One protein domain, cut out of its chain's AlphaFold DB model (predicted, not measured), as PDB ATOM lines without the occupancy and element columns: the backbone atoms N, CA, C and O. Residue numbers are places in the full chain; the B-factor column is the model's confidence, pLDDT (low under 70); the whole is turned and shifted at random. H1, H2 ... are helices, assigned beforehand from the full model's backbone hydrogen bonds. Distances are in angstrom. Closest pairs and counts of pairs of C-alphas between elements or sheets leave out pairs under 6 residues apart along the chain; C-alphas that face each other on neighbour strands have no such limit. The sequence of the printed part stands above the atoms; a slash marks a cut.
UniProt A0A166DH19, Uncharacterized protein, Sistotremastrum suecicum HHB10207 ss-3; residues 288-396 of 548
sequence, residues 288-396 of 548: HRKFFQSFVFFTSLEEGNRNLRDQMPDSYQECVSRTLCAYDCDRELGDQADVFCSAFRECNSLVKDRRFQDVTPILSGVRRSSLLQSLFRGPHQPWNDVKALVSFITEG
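Overview. This is residues 288 to 396 of the 548 residues of an uncharacterized protein of Sistotremastrum suecicum HHB10207 ss-3 (UniProt A0A166DH19). What shape? H2 and H3 cross in the middle, H1 packs on H3, H4 folds back along it, and the hairpin of H5 and H6 covers another side. What is printed? The printed part has 109 residues with six named helices, H1 to H6, class all helix. It is compact, with a radius of gyration of the C-alphas of 13.0 A and spans of 38, 28 and 21 A.

Arrangement. Which helices touch? H1, residues 288 to 299, touches H3, residues 337 to 352. H2, residues 316 to 324, touches H3 at a steep tilt of 65 degrees; their closest C-alphas, 320 and 343, are 5.6 A apart. How are the backbones? Every O i to N i+4 pair in H2 and H3 is within hydrogen-bond range.

Along the chain. Where does H1 begin? C-alpha 288 is at (170.757, 143.257, 132.027). What follows? H4 is residues 356 to 363, H5 368 to 377, H6 383 to 394.

Size, cuts and confidence. Any cut? The printed part has no cut. Where is confidence low? Residues 311 and 330 are under pLDDT 70.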
ATOM      1  N   HIS A 288     171.568 142.511 132.987       96.94
ATOM      2  CA  HIS A 288     170.757 143.257 132.027       96.94
ATOM      3  C   HIS A 288     171.365 143.166 130.626       96.94
ATOM      4  O   HIS A 288     170.758 142.594 129.720       96.94
ATOM      5  N   ARG A 289     172.642 143.539 130.481       95.75
ATOM      6  CA  ARG A 289     173.386 143.451 129.217       95.75
ATOM      7  C   ARG A 289     173.352 142.063 128.578       95.75
ATOM      8  O   ARG A 289     173.322 141.937 127.354       95.75
ATOM      9  N   LYS A 290     173.380 141.016 129.400       95.69
ATOM     10  CA  LYS A 290     173.458 139.616 128.970       95.69
ATOM     11  C   LYS A 290     172.096 139.030 128.585       95.69
ATOM     12  O   LYS A 290     172.016 138.288 127.605       95.69
ATOM     13  N   PHE A 291     171.035 139.357 129.323       97.06
ATOM     14  CA  PHE A 291     169.725 138.706 129.198       97.06
ATOM     15  C   PHE A 291     168.632 139.585 128.583       97.06
ATOM     16  O   PHE A 291     167.624 139.039 128.137       97.06
ATOM     17  N   PHE A 292     168.819 140.903 128.467       96.75
ATOM     18  CA  PHE A 292     167.774 141.817 127.992       96.75
ATOM     19  C   PHE A 292     167.278 141.502 126.577       96.75
ATOM     20  O   PHE A 292     166.079 141.437 126.340       96.75
ATOM     21  N   GLN A 293     168.172 141.183 125.639       95.62
ATOM     22  CA  GLN A 293     167.759 140.746 124.297       95.62
ATOM     23  C   GLN A 293     166.915 139.457 124.326       95.62
ATOM     24  O   GLN A 293     166.030 139.274 123.494       95.62
ATOM     25  N   SER A 294     167.188 138.545 125.267       95.81
ATOM     26  CA  SER A 294     166.367 137.345 125.464       95.81
ATOM     27  C   SER A 294     165.021 137.690 126.089       95.81
ATOM     28  O   SER A 294     164.012 137.135 125.669       95.81
ATOM     29  N   PHE A 295     164.990 138.648 127.016       96.88
ATOM     30  CA  PHE A 295     163.751 139.168 127.579       96.88
ATOM     31  C   PHE A 295     162.846 139.752 126.484       96.88
ATOM     32  O   PHE A 295     161.725 139.285 126.309       96.88
ATOM     33  N   VAL A 296     163.374 140.673 125.670       95.25
ATOM     34  CA  VAL A 296     162.666 141.271 124.524       95.25
ATOM     35  C   VAL A 296     162.198 140.202 123.537       95.25
ATOM     36  O   VAL A 296     161.057 140.238 123.079       95.25
ATOM     37  N   PHE A 297     163.043 139.209 123.244       94.25
ATOM     38  CA  PHE A 297     162.662 138.101 122.374       94.25
ATOM     39  C   PHE A 297     161.472 137.308 122.920       94.25
ATOM     40  O   PHE A 297     160.518 137.083 122.182       94.25
ATOM     41  N   PHE A 298     161.488 136.882 124.185       94.88
ATOM     42  CA  PHE A 298     160.374 136.098 124.725       94.88
ATOM     43  C   PHE A 298     159.084 136.923 124.824       94.88
ATOM     44  O   PHE A 298     158.019 136.392 124.515       94.88
ATOM     45  N   THR A 299     159.177 138.223 125.120       94.62
ATOM     46  CA  THR A 299     158.038 139.157 125.058       94.62
ATOM     47  C   THR A 299     157.472 139.287 123.641       94.62
ATOM     48  O   THR A 299     156.259 139.357 123.466       94.62
ATOM     49  N   SER A 300     158.317 139.219 122.604       92.69
ATOM     50  CA  SER A 300     157.877 139.261 121.197       92.69
ATOM     51  C   SER A 300     157.014 138.071 120.754       92.69
ATOM     52  O   SER A 300     156.413 138.101 119.675       92.69
ATOM     53  N   LEU A 301     156.991 136.990 121.544       91.75
ATOM     54  CA  LEU A 301     156.187 135.797 121.263       91.75
ATOM     55  C   LEU A 301     154.734 135.950 121.734       91.75
ATOM     56  O   LEU A 301     153.893 135.125 121.375       91.75
ATOM     57  N   GLU A 302     154.454 136.967 122.547       91.44
ATOM     58  CA  GLU A 302     153.117 137.284 123.034       91.44
ATOM     59  C   GLU A 302     152.290 138.019 121.972       91.44
ATOM     60  O   GLU A 302     152.796 138.505 120.952       91.44
ATOM     61  N   GLU A 303     150.979 138.028 122.179       89.31
ATOM     62  CA  GLU A 303     150.040 138.642 121.250       89.31
ATOM     63  C   GLU A 303     150.287 140.156 121.153       89.31
ATOM     64  O   GLU A 303     150.573 140.813 122.147       89.31
ATOM     65  N   GLY A 304     150.248 140.709 119.937       86.19
ATOM     66  CA  GLY A 304     150.499 142.137 119.701       86.19
ATOM     67  C   GLY A 304     151.970 142.586 119.752       86.19
ATOM     68  O   GLY A 304     152.243 143.751 119.484       86.19
ATOM     69  N   ASN A 305     152.932 141.687 120.011       89.56
ATOM     70  CA  ASN A 305     154.346 142.052 120.232       89.56
ATOM     71  C   ASN A 305     155.309 141.678 119.093       89.56
ATOM     72  O   ASN A 305     156.533 141.687 119.249       89.56
ATOM     73  N   ARG A 306     154.776 141.349 117.912       84.44
ATOM     74  CA  ARG A 306     155.588 140.913 116.757       84.44
ATOM     75  C   ARG A 306     156.575 141.986 116.276       84.44
ATOM     76  O   ARG A 306     157.659 141.642 115.806       84.44
ATOM     77  N   ASN A 307     156.253 143.263 116.490       83.31
ATOM     78  CA  ASN A 307     157.121 144.403 116.185       83.31
ATOM     79  C   ASN A 307     158.507 144.298 116.848       83.31
ATOM     80  O   ASN A 307     159.483 144.783 116.283       83.31
ATOM     81  N   LEU A 308     158.612 143.632 118.003       86.00
ATOM     82  CA  LEU A 308     159.875 143.465 118.726       86.00
ATOM     83  C   LEU A 308     160.858 142.499 118.037       86.00
ATOM     84  O   LEU A 308     162.057 142.564 118.307       86.00
ATOM     85  N   ARG A 309     160.383 141.599 117.156       80.00
ATOM     86  CA  ARG A 309     161.221 140.564 116.508       80.00
ATOM     87  C   ARG A 309     161.381 140.691 114.997       80.00
ATOM     88  O   ARG A 309     162.327 140.119 114.457       80.00
ATOM     89  N   ASP A 310     160.502 141.422 114.312       70.50
ATOM     90  CA  ASP A 310     160.540 141.540 112.844       70.50
ATOM     91  C   ASP A 310     161.874 142.121 112.332       70.50
ATOM     92  O   ASP A 310     162.326 141.783 111.238       70.50
ATOM     93  N   GLN A 311     162.554 142.913 113.163       68.94
ATOM     94  CA  GLN A 311     163.946 143.322 112.995       68.94
ATOM     95  C   GLN A 311     164.661 143.165 114.339       68.94
ATOM     96  O   GLN A 311     164.841 144.147 115.060       68.94
ATOM     97  N   MET A 312     165.013 141.932 114.726       72.19
ATOM     98  CA  MET A 312     165.765 141.748 115.969       72.19
ATOM     99  C   MET A 312     167.077 142.557 115.910       72.19
ATOM    100  O   MET A 312     167.817 142.427 114.938       72.19
ATOM    101  N   PRO A 313     167.351 143.399 116.917       78.25
ATOM    102  CA  PRO A 313     168.565 144.204 116.990       78.25
ATOM    103  C   PRO A 313     169.824 143.335 117.061       78.25
ATOM    104  O   PRO A 313     169.865 142.365 117.824       78.25
ATOM    105  N   ASP A 314     170.878 143.737 116.350       80.69
ATOM    106  CA  ASP A 314     172.143 142.992 116.321       80.69
ATOM    107  C   ASP A 314     172.971 143.217 117.596       80.69
ATOM    108  O   ASP A 314     173.800 142.386 117.981       80.69
ATOM    109  N   SER A 315     172.733 144.332 118.293       91.19
ATOM    110  CA  SER A 315     173.457 144.712 119.507       91.19
ATOM    111  C   SER A 315     172.540 144.923 120.711       91.19
ATOM    112  O   SER A 315     171.340 145.178 120.586       91.19
ATOM    113  N   TYR A 316     173.123 144.829 121.908       93.12
ATOM    114  CA  TYR A 316     172.439 145.169 123.155       93.12
ATOM    115  C   TYR A 316     171.954 146.624 123.140       93.12
ATOM    116  O   TYR A 316     170.803 146.892 123.469       93.12
ATOM    117  N   GLN A 317     172.812 147.546 122.700       94.31
ATOM    118  CA  GLN A 317     172.527 148.976 122.673       94.31
ATOM    119  C   GLN A 317     171.337 149.294 121.773       94.31
ATOM    120  O   GLN A 317     170.405 149.958 122.212       94.31
ATOM    121  N   GLU A 318     171.337 148.762 120.552       92.19
ATOM    122  CA  GLU A 318     170.231 148.926 119.604       92.19
ATOM    123  C   GLU A 318     168.936 148.283 120.123       92.19
ATOM    124  O   GLU A 318     167.844 148.792 119.883       92.19
ATOM    125  N   CYS A 319     169.041 147.180 120.873       93.50
ATOM    126  CA  CYS A 319     167.882 146.557 121.501       93.50
ATOM    127  C   CYS A 319     167.251 147.450 122.556       93.50
ATOM    128  O   CYS A 319     166.046 147.676 122.511       93.50
ATOM    129  N   VAL A 320     168.057 147.980 123.476       94.75
ATOM    130  CA  VAL A 320     167.569 148.899 124.507       94.75
ATOM    131  C   VAL A 320     166.998 150.155 123.854       94.75
ATOM    132  O   VAL A 320     165.888 150.559 124.179       94.75
ATOM    133  N   SER A 321     167.702 150.730 122.879       92.88
ATOM    134  CA  SER A 321     167.295 151.977 122.233       92.88
ATOM    135  C   SER A 321     165.979 151.843 121.456       92.88
ATOM    136  O   SER A 321     165.129 152.729 121.535       92.88
ATOM    137  N   ARG A 322     165.763 150.716 120.761       91.00
ATOM    138  CA  ARG A 322     164.486 150.406 120.101       91.00
ATOM    139  C   ARG A 322     163.363 150.189 121.103       91.00
ATOM    140  O   ARG A 322     162.277 150.718 120.895       91.00
ATOM    141  N   THR A 323     163.615 149.455 122.188       92.69
ATOM    142  CA  THR A 323     162.609 149.257 123.239       92.69
ATOM    143  C   THR A 323     162.211 150.585 123.887       92.69
ATOM    144  O   THR A 323     161.025 150.816 124.083       92.69
ATOM    145  N   LEU A 324     163.161 151.493 124.133       91.94
ATOM    146  CA  LEU A 324     162.885 152.827 124.680       91.94
ATOM    147  C   LEU A 324     162.037 153.720 123.765       91.94
ATOM    148  O   LEU A 324     161.489 154.700 124.250       91.94
ATOM    149  N   CYS A 325     161.943 153.409 122.469       91.06
ATOM    150  CA  CYS A 325     161.140 154.164 121.500       91.06
ATOM    151  C   CYS A 325     159.917 153.394 121.005       91.06
ATOM    152  O   CYS A 325     159.288 153.804 120.032       91.06
ATOM    153  N   ALA A 326     159.578 152.267 121.637       89.12
ATOM    154  CA  ALA A 326     158.479 151.423 121.187       89.12
ATOM    155  C   ALA A 326     157.136 152.177 121.170       89.12
ATOM    156  O   ALA A 326     156.335 151.956 120.265       89.12
ATOM    157  N   TYR A 327     156.928 153.107 122.109       88.44
ATOM    158  CA  TYR A 327     155.693 153.885 122.253       88.44
ATOM    159  C   TYR A 327     155.694 155.207 121.463       88.44
ATOM    160  O   TYR A 327     154.742 155.976 121.562       88.44
ATOM    161  N   ASP A 328     156.708 155.464 120.628       85.12
ATOM    162  CA  ASP A 328     156.747 156.607 119.694       85.12
ATOM    163  C   ASP A 328     155.865 156.385 118.441       85.12
ATOM    164  O   ASP A 328     156.121 156.915 117.362       85.12
ATOM    165  N   CYS A 329     154.844 155.526 118.520       78.19
ATOM    166  CA  CYS A 329     153.956 155.248 117.396       78.19
ATOM    167  C   CYS A 329     152.494 155.150 117.833       78.19
ATOM    168  O   CYS A 329     152.195 154.692 118.930       78.19
ATOM    169  N   ASP A 330     151.576 155.542 116.946       69.81
ATOM    170  CA  ASP A 330     150.124 155.508 117.200       69.81
ATOM    171  C   ASP A 330     149.511 154.109 116.997       69.81
ATOM    172  O   ASP A 330     148.315 153.963 116.749       69.81
ATOM    173  N   ARG A 331     150.336 153.057 117.007       76.38
ATOM    174  CA  ARG A 331     149.872 151.685 116.783       76.38
ATOM    175  C   ARG A 331     149.471 151.052 118.104       76.38
ATOM    176  O   ARG A 331     150.139 151.246 119.113       76.38
ATOM    177  N   GLU A 332     148.436 150.222 118.065       76.50
ATOM    178  CA  GLU A 332     148.122 149.330 119.178       76.50
ATOM    179  C   GLU A 332     149.279 148.337 119.363       76.50
ATOM    180  O   GLU A 332     149.584 147.533 118.477       76.50
ATOM    181  N   LEU A 333     149.954 148.443 120.505       83.81
ATOM    182  CA  LEU A 333     151.003 147.525 120.935       83.81
ATOM    183  C   LEU A 333     150.392 146.473 121.862       83.81
ATOM    184  O   LEU A 333     149.448 146.761 122.599       83.81
ATOM    185  N   GLY A 334     150.942 145.259 121.847       85.94
ATOM    186  CA  GLY A 334     150.670 144.292 122.910       85.94
ATOM    187  C   GLY A 334     151.286 144.724 124.247       85.94
ATOM    188  O   GLY A 334     151.828 145.823 124.389       85.94
ATOM    189  N   ASP A 335     151.226 143.841 125.244       88.38
ATOM    190  CA  ASP A 335     151.818 144.117 126.551       88.38
ATOM    191  C   ASP A 335     153.355 144.104 126.471       88.38
ATOM    192  O   ASP A 335     153.995 143.054 126.380       88.38
ATOM    193  N   GLN A 336     153.948 145.300 126.444       91.06
ATOM    194  CA  GLN A 336     155.398 145.534 126.396       91.06
ATOM    195  C   GLN A 336     155.875 146.338 127.610       91.06
ATOM    196  O   GLN A 336     157.014 146.818 127.627       91.06
ATOM    197  N   ALA A 337     155.027 146.485 128.635       91.00
ATOM    198  CA  ALA A 337     155.299 147.399 129.731       91.00
ATOM    199  C   ALA A 337     156.564 147.000 130.496       91.00
ATOM    200  O   ALA A 337     157.431 147.840 130.735       91.00
ATOM    201  N   ASP A 338     156.737 145.711 130.794       92.75
ATOM    202  CA  ASP A 338     157.875 145.239 131.585       92.75
ATOM    203  C   ASP A 338     159.224 145.432 130.878       92.75
ATOM    204  O   ASP A 338     160.203 145.859 131.501       92.75
ATOM    205  N   VAL A 339     159.297 145.149 129.569       94.88
ATOM    206  CA  VAL A 339     160.538 145.331 128.791       94.88
ATOM    207  C   VAL A 339     160.885 146.809 128.654       94.88
ATOM    208  O   VAL A 339     162.059 147.170 128.767       94.88
ATOM    209  N   PHE A 340     159.875 147.666 128.485       93.75
ATOM    210  CA  PHE A 340     160.043 149.114 128.457       93.75
ATOM    211  C   PHE A 340     160.543 149.653 129.799       93.75
ATOM    212  O   PHE A 340     161.580 150.319 129.847       93.75
ATOM    213  N   CYS A 341     159.877 149.292 130.899       92.25
ATOM    214  CA  CYS A 341     160.281 149.674 132.252       92.25
ATOM    215  C   CYS A 341     161.713 149.216 132.554       92.25
ATOM    216  O   CYS A 341     162.502 149.970 133.118       92.25
ATOM    217  N   SER A 342     162.068 147.986 132.169       95.00
ATOM    218  CA  SER A 342     163.407 147.434 132.380       95.00
ATOM    219  C   SER A 342     164.484 148.186 131.589       95.00
ATOM    220  O   SER A 342     165.535 148.500 132.147       95.00
ATOM    221  N   ALA A 343     164.233 148.516 130.316       95.06
ATOM    222  CA  ALA A 343     165.143 149.332 129.505       95.06
ATOM    223  C   ALA A 343     165.356 150.718 130.123       95.06
ATOM    224  O   ALA A 343     166.486 151.194 130.253       95.06
ATOM    225  N   PHE A 344     164.258 151.349 130.537       92.56
ATOM    226  CA  PHE A 344     164.277 152.691 131.092       92.56
ATOM    227  C   PHE A 344     165.019 152.747 132.434       92.56
ATOM    228  O   PHE A 344     165.908 153.582 132.625       92.56
ATOM    229  N   ARG A 345     164.696 151.830 133.357       92.50
ATOM    230  CA  ARG A 345     165.349 151.734 134.672       92.50
ATOM    231  C   ARG A 345     166.850 151.512 134.546       92.50
ATOM    232  O   ARG A 345     167.598 152.144 135.287       92.50
ATOM    233  N   GLU A 346     167.285 150.685 133.598       95.25
ATOM    234  CA  GLU A 346     168.708 150.455 133.342       95.25
ATOM    235  C   GLU A 346     169.416 151.739 132.908       95.25
ATOM    236  O   GLU A 346     170.385 152.150 133.546       95.25
ATOM    237  N   CYS A 347     168.907 152.433 131.885       94.81
ATOM    238  CA  CYS A 347     169.506 153.692 131.436       94.81
ATOM    239  C   CYS A 347     169.540 154.744 132.552       94.81
ATOM    240  O   CYS A 347     170.546 155.431 132.728       94.81
ATOM    241  N   ASN A 348     168.474 154.848 133.342       93.56
ATOM    242  CA  ASN A 348     168.421 155.775 134.464       93.56
ATOM    243  C   ASN A 348     169.387 155.401 135.600       93.56
ATOM    244  O   ASN A 348     170.024 156.289 136.166       93.56
ATOM    245  N   SER A 349     169.539 154.112 135.919       93.38
ATOM    246  CA  SER A 349     170.523 153.647 136.902       93.38
ATOM    247  C   SER A 349     171.944 153.945 136.432       93.38
ATOM    248  O   SER A 349     172.710 154.533 137.184       93.38
ATOM    249  N   LEU A 350     172.271 153.673 135.162       95.19
ATOM    250  CA  LEU A 350     173.582 154.003 134.588       95.19
ATOM    251  C   LEU A 350     173.907 155.501 134.709       95.19
ATOM    252  O   LEU A 350     175.039 155.861 135.032       95.19
ATOM    253  N   VAL A 351     172.922 156.379 134.494       95.19
ATOM    254  CA  VAL A 351     173.081 157.830 134.689       95.19
ATOM    255  C   VAL A 351     173.300 158.175 136.166       95.19
ATOM    256  O   VAL A 351     174.234 158.915 136.481       95.19
ATOM    257  N   LYS A 352     172.494 157.622 137.085       92.62
ATOM    258  CA  LYS A 352     172.637 157.835 138.540       92.62
ATOM    259  C   LYS A 352     174.004 157.371 139.058       92.62
ATOM    260  O   LYS A 352     174.633 158.078 139.847       92.62
ATOM    261  N   ASP A 353     174.504 156.259 138.527       94.00
ATOM    262  CA  ASP A 353     175.808 155.674 138.848       94.00
ATOM    263  C   ASP A 353     176.976 156.353 138.106       94.00
ATOM    264  O   ASP A 353     178.130 155.938 138.231       94.00
ATOM    265  N   ARG A 354     176.703 157.424 137.343       94.00
ATOM    266  CA  ARG A 354     177.679 158.207 136.561       94.00
ATOM    267  C   ARG A 354     178.431 157.388 135.506       94.00
ATOM    268  O   ARG A 354     179.529 157.754 135.083       94.00
ATOM    269  N   ARG A 355     177.831 156.295 135.031       93.75
ATOM    270  CA  ARG A 355     178.356 155.417 133.976       93.75
ATOM    271  C   ARG A 355     177.993 155.938 132.585       93.75
ATOM    272  O   ARG A 355     177.436 155.228 131.750       93.75
ATOM    273  N   PHE A 356     178.333 157.197 132.310       92.69
ATOM    274  CA  PHE A 356     177.937 157.871 131.068       92.69
ATOM    275  C   PHE A 356     178.468 157.173 129.804       92.69
ATOM    276  O   PHE A 356     177.791 157.129 128.783       92.69
ATOM    277  N   GLN A 357     179.647 156.548 129.893       93.56
ATOM    278  CA  GLN A 357     180.253 155.792 128.790       93.56
ATOM    279  C   GLN A 357     179.405 154.592 128.337       93.56
ATOM    280  O   GLN A 357     179.517 154.181 127.185       93.56
ATOM    281  N   ASP A 358     178.551 154.056 129.213       92.44
ATOM    282  CA  ASP A 358     177.688 152.915 128.909       92.44
ATOM    283  C   ASP A 358     176.321 153.349 128.358       92.44
ATOM    284  O   ASP A 358     175.774 152.680 127.481       92.44
ATOM    285  N   VAL A 359     175.781 154.487 128.817       94.00
ATOM    286  CA  VAL A 359     174.469 154.995 128.372       94.00
ATOM    287  C   VAL A 359     174.550 155.787 127.061       94.00
ATOM    288  O   VAL A 359     173.656 155.674 126.223       94.00
ATOM    289  N   THR A 360     175.627 156.542 126.818       93.19
ATOM    290  CA  THR A 360     175.769 157.346 125.592       93.19
ATOM    291  C   THR A 360     175.654 156.509 124.310       93.19
ATOM    292  O   THR A 360     174.905 156.918 123.422       93.19
ATOM    293  N   PRO A 361     176.294 155.328 124.181       94.06
ATOM    294  CA  PRO A 361     176.143 154.489 122.991       94.06
ATOM    295  C   PRO A 361     174.713 153.982 122.775       94.06
ATOM    296  O   PRO A 361     174.299 153.833 121.628       94.06
ATOM    297  N   ILE A 362     173.949 153.756 123.851       93.12
ATOM    298  CA  ILE A 362     172.540 153.339 123.774       93.12
ATOM    299  C   ILE A 362     171.701 154.464 123.162       93.12
ATOM    300  O   ILE A 362     170.912 154.232 122.251       93.12
ATOM    301  N   LEU A 363     171.899 155.697 123.634       91.50
ATOM    302  CA  LEU A 363     171.083 156.842 123.224       91.50
ATOM    303  C   LEU A 363     171.548 157.486 121.910       91.50
ATOM    304  O   LEU A 363     170.761 158.151 121.248       91.50
ATOM    305  N   SER A 364     172.800 157.274 121.492       88.62
ATOM    306  CA  SER A 364     173.376 157.930 120.303       88.62
ATOM    307  C   SER A 364     172.667 157.614 118.983       88.62
ATOM    308  O   SER A 364     172.747 158.401 118.042       88.62
ATOM    309  N   GLY A 365     171.988 156.467 118.901       80.31
ATOM    310  CA  GLY A 365     171.309 156.014 117.689       80.31
ATOM    311  C   GLY A 365     169.876 156.519 117.547       80.31
ATOM    312  O   GLY A 365     169.225 156.169 116.563       80.31
ATOM    313  N   VAL A 366     169.356 157.284 118.516       86.81
ATOM    314  CA  VAL A 366     167.932 157.631 118.567       86.81
ATOM    315  C   VAL A 366     167.701 159.120 118.788       86.81
ATOM    316  O   VAL A 366     168.472 159.803 119.459       86.81
ATOM    317  N   ARG A 367     166.612 159.632 118.205       89.44
ATOM    318  CA  ARG A 367     166.170 161.011 118.409       89.44
ATOM    319  C   ARG A 367     165.690 161.199 119.845       89.44
ATOM    320  O   ARG A 367     164.924 160.393 120.369       89.44
ATOM    321  N   ARG A 368     166.135 162.290 120.471       89.81
ATOM    322  CA  ARG A 368     165.795 162.637 121.860       89.81
ATOM    323  C   ARG A 368     164.298 162.878 122.033       89.81
ATOM    324  O   ARG A 368     163.717 162.389 122.995       89.81
ATOM    325  N   SER A 369     163.677 163.558 121.070       90.31
ATOM    326  CA  SER A 369     162.227 163.750 121.002       90.31
ATOM    327  C   SER A 369     161.472 162.421 120.995       90.31
ATOM    328  O   SER A 369     160.607 162.242 121.841       90.31
ATOM    329  N   SER A 370     161.856 161.458 120.151       91.06
ATOM    330  CA  SER A 370     161.247 160.113 120.123       91.06
ATOM    331  C   SER A 370     161.309 159.390 121.474       91.06
ATOM    332  O   SER A 370     160.330 158.783 121.902       91.06
ATOM    333  N   LEU A 371     162.440 159.479 122.185       91.75
ATOM    334  CA  LEU A 371     162.582 158.891 123.526       91.75
ATOM    335  C   LEU A 371     161.614 159.528 124.530       91.75
ATOM    336  O   LEU A 371     160.980 158.825 125.314       91.75
ATOM    337  N   LEU A 372     161.499 160.857 124.506       91.81
ATOM    338  CA  LEU A 372     160.622 161.600 125.411       91.81
ATOM    339  C   LEU A 372     159.142 161.378 125.069       91.81
ATOM    340  O   LEU A 372     158.349 161.128 125.971       91.81
ATOM    341  N   GLN A 373     158.772 161.366 123.787       91.31
ATOM    342  CA  GLN A 373     157.415 161.022 123.344       91.31
ATOM    343  C   GLN A 373     157.033 159.607 123.784       91.31
ATOM    344  O   GLN A 373     155.965 159.409 124.364       91.31
ATOM    345  N   SER A 374     157.933 158.637 123.600       91.12
ATOM    346  CA  SER A 374     157.725 157.267 124.070       91.12
ATOM    347  C   SER A 374     157.619 157.176 125.596       91.12
ATOM    348  O   SER A 374     156.882 156.328 126.089       91.12
ATOM    349  N   LEU A 375     158.318 158.026 126.356       90.00
ATOM    350  CA  LEU A 375     158.174 158.102 127.814       90.00
ATOM    351  C   LEU A 375     156.795 158.636 128.224       90.00
ATOM    352  O   LEU A 375     156.187 158.090 129.138       90.00
ATOM    353  N   PHE A 376     156.299 159.677 127.554       87.81
ATOM    354  CA  PHE A 376     155.008 160.285 127.887       87.81
ATOM    355  C   PHE A 376     153.809 159.432 127.456       87.81
ATOM    356  O   PHE A 376     152.790 159.436 128.140       87.81
ATOM    357  N   ARG A 377     153.931 158.696 126.344       87.12
ATOM    358  CA  ARG A 377     152.899 157.768 125.844       87.12
ATOM    359  C   ARG A 377     152.958 156.386 126.498       87.12
ATOM    360  O   ARG A 377     151.960 155.669 126.510       87.12
ATOM    361  N   GLY A 378     154.137 155.989 126.974       85.81
ATOM    362  CA  GLY A 378     154.400 154.667 127.531       85.81
ATOM    363  C   GLY A 378     153.774 154.433 128.910       85.81
ATOM    364  O   GLY A 378     153.076 155.290 129.444       85.81
ATOM    365  N   PRO A 379     154.006 153.257 129.514       85.56
ATOM    366  CA  PRO A 379     153.520 152.930 130.851       85.56
ATOM    367  C   PRO A 379     154.055 153.897 131.910       85.56
ATOM    368  O   PRO A 379     155.261 154.168 131.940       85.56
ATOM    369  N   HIS A 380     153.182 154.337 132.820       83.94
ATOM    370  CA  HIS A 380     153.518 155.306 133.861       83.94
ATOM    371  C   HIS A 380     154.785 154.909 134.621       83.94
ATOM    372  O   HIS A 380     154.853 153.836 135.224       83.94
ATOM    373  N   GLN A 381     155.765 155.810 134.631       82.75
ATOM    374  CA  GLN A 381     156.920 155.743 135.517       82.75
ATOM    375  C   GLN A 381     156.871 156.931 136.482       82.75
ATOM    376  O   GLN A 381     156.683 158.060 136.019       82.75
ATOM    377  N   PRO A 382     157.101 156.722 137.790       85.94
ATOM    378  CA  PRO A 382     157.213 157.825 138.733       85.94
ATOM    379  C   PRO A 382     158.274 158.836 138.282       85.94
ATOM    380  O   PRO A 382     159.397 158.446 137.951       85.94
ATOM    381  N   TRP A 383     157.976 160.137 138.329       87.50
ATOM    382  CA  TRP A 383     158.896 161.167 137.830       87.50
ATOM    383  C   TRP A 383     160.290 161.098 138.474       87.50
ATOM    384  O   TRP A 383     161.315 161.240 137.808       87.50
ATOM    385  N   ASN A 384     160.353 160.797 139.774       86.31
ATOM    386  CA  ASN A 384     161.612 160.639 140.513       86.31
ATOM    387  C   ASN A 384     162.502 159.504 139.973       86.31
ATOM    388  O   ASN A 384     163.733 159.557 140.090       86.31
ATOM    389  N   ASP A 385     161.891 158.494 139.358       85.44
ATOM    390  CA  ASP A 385     162.602 157.386 138.737       85.44
ATOM    391  C   ASP A 385     163.082 157.724 137.332       85.44
ATOM    392  O   ASP A 385     163.980 157.044 136.853       85.44
ATOM    393  N   VAL A 386     162.574 158.783 136.696       87.94
ATOM    394  CA  VAL A 386     162.947 159.147 135.319       87.94
ATOM    395  C   VAL A 386     163.727 160.445 135.189       87.94
ATOM    396  O   VAL A 386     164.467 160.626 134.223       87.94
ATOM    397  N   LYS A 387     163.642 161.316 136.196       91.06
ATOM    398  CA  LYS A 387     164.236 162.654 136.204       91.06
ATOM    399  C   LYS A 387     165.722 162.673 135.846       91.06
ATOM    400  O   LYS A 387     166.146 163.565 135.119       91.06
ATOM    401  N   ALA A 388     166.519 161.721 136.340       93.38
ATOM    402  CA  ALA A 388     167.961 161.717 136.079       93.38
ATOM    403  C   ALA A 388     168.264 161.435 134.599       93.38
ATOM    404  O   ALA A 388     169.047 162.161 133.990       93.38
ATOM    405  N   LEU A 389     167.602 160.436 134.007       93.69
ATOM    406  CA  LEU A 389     167.744 160.143 132.582       93.69
ATOM    407  C   LEU A 389     167.210 161.279 131.704       93.69
ATOM    408  O   LEU A 389     167.883 161.672 130.757       93.69
ATOM    409  N   VAL A 390     166.037 161.829 132.028       93.56
ATOM    410  CA  VAL A 390     165.456 162.943 131.265       93.56
ATOM    411  C   VAL A 390     166.378 164.159 131.309       93.56
ATOM    412  O   VAL A 390     166.706 164.691 130.257       93.56
ATOM    413  N   SER A 391     166.886 164.523 132.492       93.81
ATOM    414  CA  SER A 391     167.858 165.612 132.649       93.81
ATOM    415  C   SER A 391     169.113 165.392 131.809       93.81
ATOM    416  O   SER A 391     169.595 166.339 131.201       93.81
ATOM    417  N   PHE A 392     169.629 164.161 131.754       93.19
ATOM    418  CA  PHE A 392     170.792 163.817 130.934       93.19
ATOM    419  C   PHE A 392     170.507 163.932 129.430       93.19
ATOM    420  O   PHE A 392     171.363 164.364 128.663       93.19
ATOM    421  N   ILE A 393     169.305 163.548 128.991       91.88
ATOM    422  CA  ILE A 393     168.894 163.661 127.587       91.88
ATOM    423  C   ILE A 393     168.730 165.131 127.187       91.88
ATOM    424  O   ILE A 393     169.084 165.489 126.062       91.88
ATOM    425  N   THR A 394     168.193 165.962 128.083       92.94
ATOM    426  CA  THR A 394     167.864 167.362 127.793       92.94
ATOM    427  C   THR A 394     169.026 168.330 127.936       92.94
ATOM    428  O   THR A 394     168.975 169.409 127.351       92.94
ATOM    429  N   GLU A 395     170.059 167.958 128.693       91.38
ATOM    430  CA  GLU A 395     171.184 168.829 129.031       91.38
ATOM    431  C   GLU A 395     171.799 169.494 127.786       91.38
ATOM    432  O   GLU A 395     172.255 168.831 126.845       91.38
ATOM    433  N   GLY A 396     171.788 170.831 127.776       88.06
ATOM    434  CA  GLY A 396     172.383 171.658 126.725       88.06
ATOM    435  C   GLY A 396     171.640 171.657 125.384       88.06
ATOM    436  O   GLY A 396     172.196 172.145 124.402       88.06
TER     437      GLY A 396